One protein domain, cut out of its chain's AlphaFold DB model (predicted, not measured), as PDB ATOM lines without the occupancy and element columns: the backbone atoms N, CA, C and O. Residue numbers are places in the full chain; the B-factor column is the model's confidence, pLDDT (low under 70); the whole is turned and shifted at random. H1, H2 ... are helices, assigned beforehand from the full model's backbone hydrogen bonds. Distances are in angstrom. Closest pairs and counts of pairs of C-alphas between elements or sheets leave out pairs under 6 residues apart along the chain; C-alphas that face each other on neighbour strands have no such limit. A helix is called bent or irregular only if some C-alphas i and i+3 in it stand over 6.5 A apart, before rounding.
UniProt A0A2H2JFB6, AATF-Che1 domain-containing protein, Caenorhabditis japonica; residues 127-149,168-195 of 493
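Overview. This is residues 127 to 149 and 168 to 195 of the 493 residues of the protein "AATF-Che1 domain-containing protein" of Caenorhabditis japonica (UniProt A0A2H2JFB6). One long helix, H1, has an arm of two short helices, H2 and H3, and a tail reaching away from it; the arm packs on H1 by one end of H2, at residues 138 to 145 of H1. H3 turns off from H2, and residues 171 to 195 stick out free, as do residues 127 to 136 of H1. The printed part has 51 residues, with three named helices in the order H1, H2, H3 and no named strand, and its class is all helix. It is extended, with a radius of gyration of the C-alphas of 15.4 A and spans of 42 by 32 by 18 A.

Arrangement. H1, residues 127 to 149, has a kink of 40 degrees near residue 135 and is only just irregular, with C-alphas 132 and 135 7.0 A apart. With residues 138 to 145 alone it touches H2, residues 169 to 177; the closest C-alphas, those of Thr 142 and Ile 169, are 6.6 A apart. These two helices run opposite ways at a steep tilt of 61 degrees. H3, residues 180 to 188, is close to H2 but not clearly touching it, the closest C-alphas being those of Leu 177 and Leu 183, 7.6 A apart. Their lines are only just about perpendicular, at 71 degrees. H1 and H3 are apart. In H2 and H3 every O i to N i+4 pair is within hydrogen-bond range; in H1, 17 of 19 are.

Along the chain. H1 begins at C-alpha 127, (-34.403, -35.919, 36.751), and measures 32.1 A from first to last C-alpha. H2 measures 12.2 A and H3 12.1 A, ending at C-alpha 188, (-50.440, -57.720, 35.517).

Size, cuts and confidence. The C-alphas farthest apart, those of Lys 135 and Pro 195, are 42.2 A apart. Residues 150 to 167 are not printed, and C-alphas 149 and 168 are 12.5 A apart across this cut. The link from H2 to H3 is tight. Mean pLDDT of the printed part is 81.1; residue 149 and residues 192 to 195 are under 70.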
ATOM      1  N   GLN A 127     -35.525 -35.237  36.084       85.50
ATOM      2  CA  GLN A 127     -34.403 -35.919  36.751       85.50
ATOM      3  C   GLN A 127     -33.746 -35.042  37.839       85.50
ATOM      4  O   GLN A 127     -33.441 -35.526  38.932       85.50
ATOM      5  N   LYS A 128     -33.577 -33.734  37.586       89.50
ATOM      6  CA  LYS A 128     -33.074 -32.764  38.582       89.50
ATOM      7  C   LYS A 128     -34.024 -32.572  39.772       89.50
ATOM      8  O   LYS A 128     -33.561 -32.336  40.884       89.50
ATOM      9  N   LEU A 129     -35.338 -32.658  39.555       83.38
ATOM     10  CA  LEU A 129     -36.326 -32.554  40.633       83.38
ATOM     11  C   LEU A 129     -36.365 -33.820  41.508       83.38
ATOM     12  O   LEU A 129     -36.354 -33.687  42.731       83.38
ATOM     13  N   ASP A 130     -36.350 -35.028  40.929       83.31
ATOM     14  CA  ASP A 130     -36.381 -36.280  41.715       83.31
ATOM     15  C   ASP A 130     -35.116 -36.438  42.580       83.31
ATOM     16  O   ASP A 130     -35.204 -36.672  43.786       83.31
ATOM     17  N   THR A 131     -33.938 -36.172  42.001       90.31
ATOM     18  CA  THR A 131     -32.655 -36.174  42.734       90.31
ATOM     19  C   THR A 131     -32.587 -35.130  43.855       90.31
ATOM     20  O   THR A 131     -31.989 -35.394  44.898       90.31
ATOM     21  N   SER A 132     -33.244 -33.975  43.698       89.00
ATOM     22  CA  SER A 132     -33.393 -32.978  44.770       89.00
ATOM     23  C   SER A 132     -34.314 -33.472  45.899       89.00
ATOM     24  O   SER A 132     -34.016 -33.303  47.086       89.00
ATOM     25  N   LEU A 133     -35.414 -34.151  45.552       88.12
ATOM     26  CA  LEU A 133     -36.375 -34.695  46.516       88.12
ATOM     27  C   LEU A 133     -35.867 -35.920  47.287       88.12
ATOM     28  O   LEU A 133     -36.412 -36.224  48.352       88.12
ATOM     29  N   ASP A 134     -34.849 -36.629  46.806       85.00
ATOM     30  CA  ASP A 134     -34.508 -37.957  47.330       85.00
ATOM     31  C   ASP A 134     -34.099 -37.949  48.819       85.00
ATOM     32  O   ASP A 134     -34.470 -38.828  49.606       85.00
ATOM     33  N   LYS A 135     -33.428 -36.877  49.264       88.88
ATOM     34  CA  LYS A 135     -33.083 -36.645  50.681       88.88
ATOM     35  C   LYS A 135     -34.319 -36.398  51.560       88.88
ATOM     36  O   LYS A 135     -34.343 -36.795  52.728       88.88
ATOM     37  N   PHE A 136     -35.368 -35.783  51.015       88.31
ATOM     38  CA  PHE A 136     -36.650 -35.577  51.701       88.31
ATOM     39  C   PHE A 136     -37.507 -36.856  51.710       88.31
ATOM     40  O   PHE A 136     -38.101 -37.200  52.737       88.31
ATOM     41  N   ARG A 137     -37.514 -37.603  50.597       85.56
ATOM     42  CA  ARG A 137     -38.183 -38.905  50.434       85.56
ATOM     43  C   ARG A 137     -37.666 -39.922  51.454       85.56
ATOM     44  O   ARG A 137     -38.433 -40.443  52.266       85.56
ATOM     45  N   SER A 138     -36.356 -40.152  51.462       85.62
ATOM     46  CA  SER A 138     -35.675 -41.122  52.335       85.62
ATOM     47  C   SER A 138     -35.854 -40.838  53.835       85.62
ATOM     48  O   SER A 138     -36.179 -41.745  54.612       85.62
ATOM     49  N   THR A 139     -35.713 -39.577  54.256       88.88
ATOM     50  CA  THR A 139     -35.905 -39.172  55.661       88.88
ATOM     51  C   THR A 139     -37.366 -39.285  56.104       88.88
ATOM     52  O   THR A 139     -37.640 -39.825  57.180       88.88
ATOM     53  N   THR A 140     -38.317 -38.866  55.264       86.62
ATOM     54  CA  THR A 140     -39.760 -38.961  55.547       86.62
ATOM     55  C   THR A 140     -40.230 -40.411  55.689       86.62
ATOM     56  O   THR A 140     -40.915 -40.730  56.664       86.62
ATOM     57  N   ILE A 141     -39.823 -41.308  54.783       86.56
ATOM     58  CA  ILE A 141     -40.157 -42.744  54.858       86.56
ATOM     59  C   ILE A 141     -39.639 -43.353  56.169       86.56
ATOM     60  O   ILE A 141     -40.389 -44.008  56.894       86.56
ATOM     61  N   THR A 142     -38.378 -43.079  56.515       86.12
ATOM     62  CA  THR A 142     -37.740 -43.597  57.737       86.12
ATOM     63  C   THR A 142     -38.464 -43.119  59.003       86.12
ATOM     64  O   THR A 142     -38.742 -43.915  59.906       86.12
ATOM     65  N   LYS A 143     -38.850 -41.836  59.053       87.19
ATOM     66  CA  LYS A 143     -39.612 -41.235  60.161       87.19
ATOM     67  C   LYS A 143     -40.968 -41.916  60.371       87.19
ATOM     68  O   LYS A 143     -41.327 -42.220  61.511       87.19
ATOM     69  N   TRP A 144     -41.718 -42.167  59.296       84.06
ATOM     70  CA  TRP A 144     -43.038 -42.800  59.387       84.06
ATOM     71  C   TRP A 144     -42.967 -44.291  59.710       84.06
ATOM     72  O   TRP A 144     -43.721 -44.741  60.571       84.06
ATOM     73  N   TYR A 145     -42.033 -45.039  59.115       81.38
ATOM     74  CA  TYR A 145     -41.827 -46.456  59.433       81.38
ATOM     75  C   TYR A 145     -41.570 -46.669  60.931       81.38
ATOM     76  O   TYR A 145     -42.266 -47.453  61.578       81.38
ATOM     77  N   ASN A 146     -40.648 -45.894  61.509       81.31
ATOM     78  CA  ASN A 146     -40.337 -45.962  62.936       81.31
ATOM     79  C   ASN A 146     -41.556 -45.616  63.813       81.31
ATOM     80  O   ASN A 146     -41.807 -46.293  64.810       81.31
ATOM     81  N   ARG A 147     -42.355 -44.609  63.425       78.38
ATOM     82  CA  ARG A 147     -43.569 -44.211  64.162       78.38
ATOM     83  C   ARG A 147     -44.655 -45.292  64.129       78.38
ATOM     84  O   ARG A 147     -45.272 -45.545  65.159       78.38
ATOM     85  N   THR A 148     -44.866 -45.951  62.990       72.75
ATOM     86  CA  THR A 148     -45.856 -47.036  62.852       72.75
ATOM     87  C   THR A 148     -45.406 -48.312  63.570       72.75
ATOM     88  O   THR A 148     -46.210 -48.947  64.255       72.75
ATOM     89  N   ARG A 149     -44.112 -48.656  63.507       68.25
ATOM     90  CA  ARG A 149     -43.530 -49.816  64.208       68.25
ATOM     91  C   ARG A 149     -43.750 -49.753  65.725       68.25
ATOM     92  O   ARG A 149     -44.111 -50.759  66.330       68.25
ATOM     93  N   SER A 168     -32.781 -51.818  57.227       77.19
ATOM     94  CA  SER A 168     -33.314 -50.468  57.001       77.19
ATOM     95  C   SER A 168     -34.509 -50.536  56.048       77.19
ATOM     96  O   SER A 168     -34.427 -51.202  55.014       77.19
ATOM     97  N   ILE A 169     -35.588 -49.803  56.344       80.31
ATOM     98  CA  ILE A 169     -36.789 -49.752  55.493       80.31
ATOM     99  C   ILE A 169     -36.474 -49.312  54.056       80.31
ATOM    100  O   ILE A 169     -37.072 -49.819  53.113       80.31
ATOM    101  N   LEU A 170     -35.482 -48.438  53.865       82.81
ATOM    102  CA  LEU A 170     -35.046 -48.016  52.530       82.81
ATOM    103  C   LEU A 170     -34.381 -49.170  51.766       82.81
ATOM    104  O   LEU A 170     -34.688 -49.375  50.597       82.81
ATOM    105  N   GLY A 171     -33.560 -49.980  52.443       81.56
ATOM    106  CA  GLY A 171     -32.964 -51.189  51.866       81.56
ATOM    107  C   GLY A 171     -33.993 -52.293  51.601       81.56
ATOM    108  O   GLY A 171     -33.885 -53.009  50.610       81.56
ATOM    109  N   GLN A 172     -35.034 -52.404  52.434       79.94
ATOM    110  CA  GLN A 172     -36.183 -53.278  52.175       79.94
ATOM    111  C   GLN A 172     -36.961 -52.830  50.931       79.94
ATOM    112  O   GLN A 172     -37.264 -53.663  50.080       79.94
ATOM    113  N   ILE A 173     -37.241 -51.531  50.792       81.44
ATOM    114  CA  ILE A 173     -37.905 -50.962  49.611       81.44
ATOM    115  C   ILE A 173     -37.043 -51.173  48.360       81.44
ATOM    116  O   ILE A 173     -37.543 -51.706  47.377       81.44
ATOM    117  N   GLN A 174     -35.745 -50.858  48.405       83.62
ATOM    118  CA  GLN A 174     -34.818 -51.091  47.289       83.62
ATOM    119  C   GLN A 174     -34.720 -52.575  46.906       83.62
ATOM    120  O   GLN A 174     -34.749 -52.896  45.723       83.62
ATOM    121  N   LYS A 175     -34.683 -53.497  47.878       83.69
ATOM    122  CA  LYS A 175     -34.679 -54.947  47.616       83.69
ATOM    123  C   LYS A 175     -35.984 -55.449  46.986       83.69
ATOM    124  O   LYS A 175     -35.952 -56.427  46.248       83.69
ATOM    125  N   VAL A 176     -37.118 -54.810  47.275       80.06
ATOM    126  CA  VAL A 176     -38.406 -55.115  46.630       80.06
ATOM    127  C   VAL A 176     -38.466 -54.520  45.219       80.06
ATOM    128  O   VAL A 176     -38.873 -55.215  44.296       80.06
ATOM    129  N   LEU A 177     -38.017 -53.273  45.034       80.12
ATOM    130  CA  LEU A 177     -37.974 -52.597  43.731       80.12
ATOM    131  C   LEU A 177     -36.949 -53.208  42.761       80.12
ATOM    132  O   LEU A 177     -37.159 -53.155  41.557       80.12
ATOM    133  N   GLY A 178     -35.874 -53.823  43.265       83.56
ATOM    134  CA  GLY A 178     -34.858 -54.500  42.450       83.56
ATOM    135  C   GLY A 178     -35.332 -55.774  41.733       83.56
ATOM    136  O   GLY A 178     -34.593 -56.306  40.914       83.56
ATOM    137  N   ASP A 179     -36.547 -56.254  42.017       83.19
ATOM    138  CA  ASP A 179     -37.219 -57.360  41.315       83.19
ATOM    139  C   ASP A 179     -38.432 -56.804  40.528       83.19
ATOM    140  O   ASP A 179     -39.572 -57.264  40.656       83.19
ATOM    141  N   GLU A 180     -38.191 -55.730  39.758       80.75
ATOM    142  CA  GLU A 180     -39.220 -54.967  39.033       80.75
ATOM    143  C   GLU A 180     -40.057 -55.866  38.116       80.75
ATOM    144  O   GLU A 180     -41.286 -55.787  38.134       80.75
ATOM    145  N   GLU A 181     -39.425 -56.783  37.375       82.19
ATOM    146  CA  GLU A 181     -40.133 -57.733  36.514       82.19
ATOM    147  C   GLU A 181     -41.206 -58.519  37.272       82.19
ATOM    148  O   GLU A 181     -42.308 -58.720  36.757       82.19
ATOM    149  N   LYS A 182     -40.909 -58.978  38.488       83.75
ATOM    150  CA  LYS A 182     -41.841 -59.759  39.304       83.75
ATOM    151  C   LYS A 182     -42.925 -58.893  39.919       83.75
ATOM    152  O   LYS A 182     -44.052 -59.370  40.038       83.75
ATOM    153  N   LEU A 183     -42.633 -57.639  40.263       79.62
ATOM    154  CA  LEU A 183     -43.665 -56.668  40.640       79.62
ATOM    155  C   LEU A 183     -44.625 -56.427  39.467       79.62
ATOM    156  O   LEU A 183     -45.834 -56.603  39.619       79.62
ATOM    157  N   VAL A 184     -44.093 -56.128  38.282       82.12
ATOM    158  CA  VAL A 184     -44.861 -55.901  37.051       82.12
ATOM    159  C   VAL A 184     -45.696 -57.134  36.688       82.12
ATOM    160  O   VAL A 184     -46.906 -57.011  36.494       82.12
ATOM    161  N   LYS A 185     -45.108 -58.337  36.697       83.00
ATOM    162  CA  LYS A 185     -45.823 -59.614  36.496       83.00
ATOM    163  C   LYS A 185     -46.893 -59.846  37.570       83.00
ATOM    164  O   LYS A 185     -47.999 -60.273  37.236       83.00
ATOM    165  N   LYS A 186     -46.621 -59.521  38.845       78.19
ATOM    166  CA  LYS A 186     -47.604 -59.659  39.932       78.19
ATOM    167  C   LYS A 186     -48.829 -58.784  39.677       78.19
ATOM    168  O   LYS A 186     -49.939 -59.300  39.795       78.19
ATOM    169  N   VAL A 187     -48.674 -57.504  39.345       77.38
ATOM    170  CA  VAL A 187     -49.840 -56.611  39.193       77.38
ATOM    171  C   VAL A 187     -50.540 -56.790  37.834       77.38
ATOM    172  O   VAL A 187     -51.747 -56.605  37.747       77.38
ATOM    173  N   ARG A 188     -49.842 -57.288  36.802       80.81
ATOM    174  CA  ARG A 188     -50.440 -57.720  35.517       80.81
ATOM    175  C   ARG A 188     -51.181 -59.066  35.564       80.81
ATOM    176  O   ARG A 188     -51.820 -59.453  34.588       80.81
ATOM    177  N   THR A 189     -51.099 -59.797  36.678       79.94
ATOM    178  CA  THR A 189     -51.866 -61.034  36.897       79.94
ATOM    179  C   THR A 189     -53.324 -60.698  37.209       79.94
ATOM    180  O   THR A 189     -53.591 -60.093  38.248       79.94
ATOM    181  N   ASN A 190     -54.269 -61.130  36.368       72.62
ATOM    182  CA  ASN A 190     -55.701 -60.928  36.612       72.62
ATOM    183  C   ASN A 190     -56.216 -61.915  37.674       72.62
ATOM    184  O   ASN A 190     -56.379 -63.104  37.400       72.62
ATOM    185  N   ARG A 191     -56.477 -61.425  38.889       71.56
ATOM    186  CA  ARG A 191     -57.043 -62.196  40.014       71.56
ATOM    187  C   ARG A 191     -58.554 -62.058  40.099       71.56
ATOM    188  O   ARG A 191     -59.213 -62.939  40.641       71.56
ATOM    189  N   SER A 192     -59.096 -60.958  39.579       68.12
ATOM    190  CA  SER A 192     -60.538 -60.697  39.561       68.12
ATOM    191  C   SER A 192     -61.344 -61.735  38.765       68.12
ATOM    192  O   SER A 192     -62.538 -61.897  39.007       68.12
ATOM    193  N   GLY A 193     -60.713 -62.405  37.792       66.25
ATOM    194  CA  GLY A 193     -61.377 -63.305  36.843       66.25
ATOM    195  C   GLY A 193     -62.276 -62.589  35.826       66.25
ATOM    196  O   GLY A 193     -62.876 -63.241  34.973       66.25
ATOM    197  N   VAL A 194     -62.374 -61.256  35.885       66.62
ATOM    198  CA  VAL A 194     -63.163 -60.450  34.950       66.62
ATOM    199  C   VAL A 194     -62.338 -60.231  33.677       66.62
ATOM    200  O   VAL A 194     -61.233 -59.687  33.768       66.62
ATOM    201  N   PRO A 195     -62.818 -60.628  32.483       62.97
ATOM    202  CA  PRO A 195     -62.116 -60.343  31.238       62.97
ATOM    203  C   PRO A 195     -62.117 -58.836  30.958       62.97
ATOM    204  O   PRO A 195     -63.105 -58.137  31.206       62.97
TER     205      PRO A 195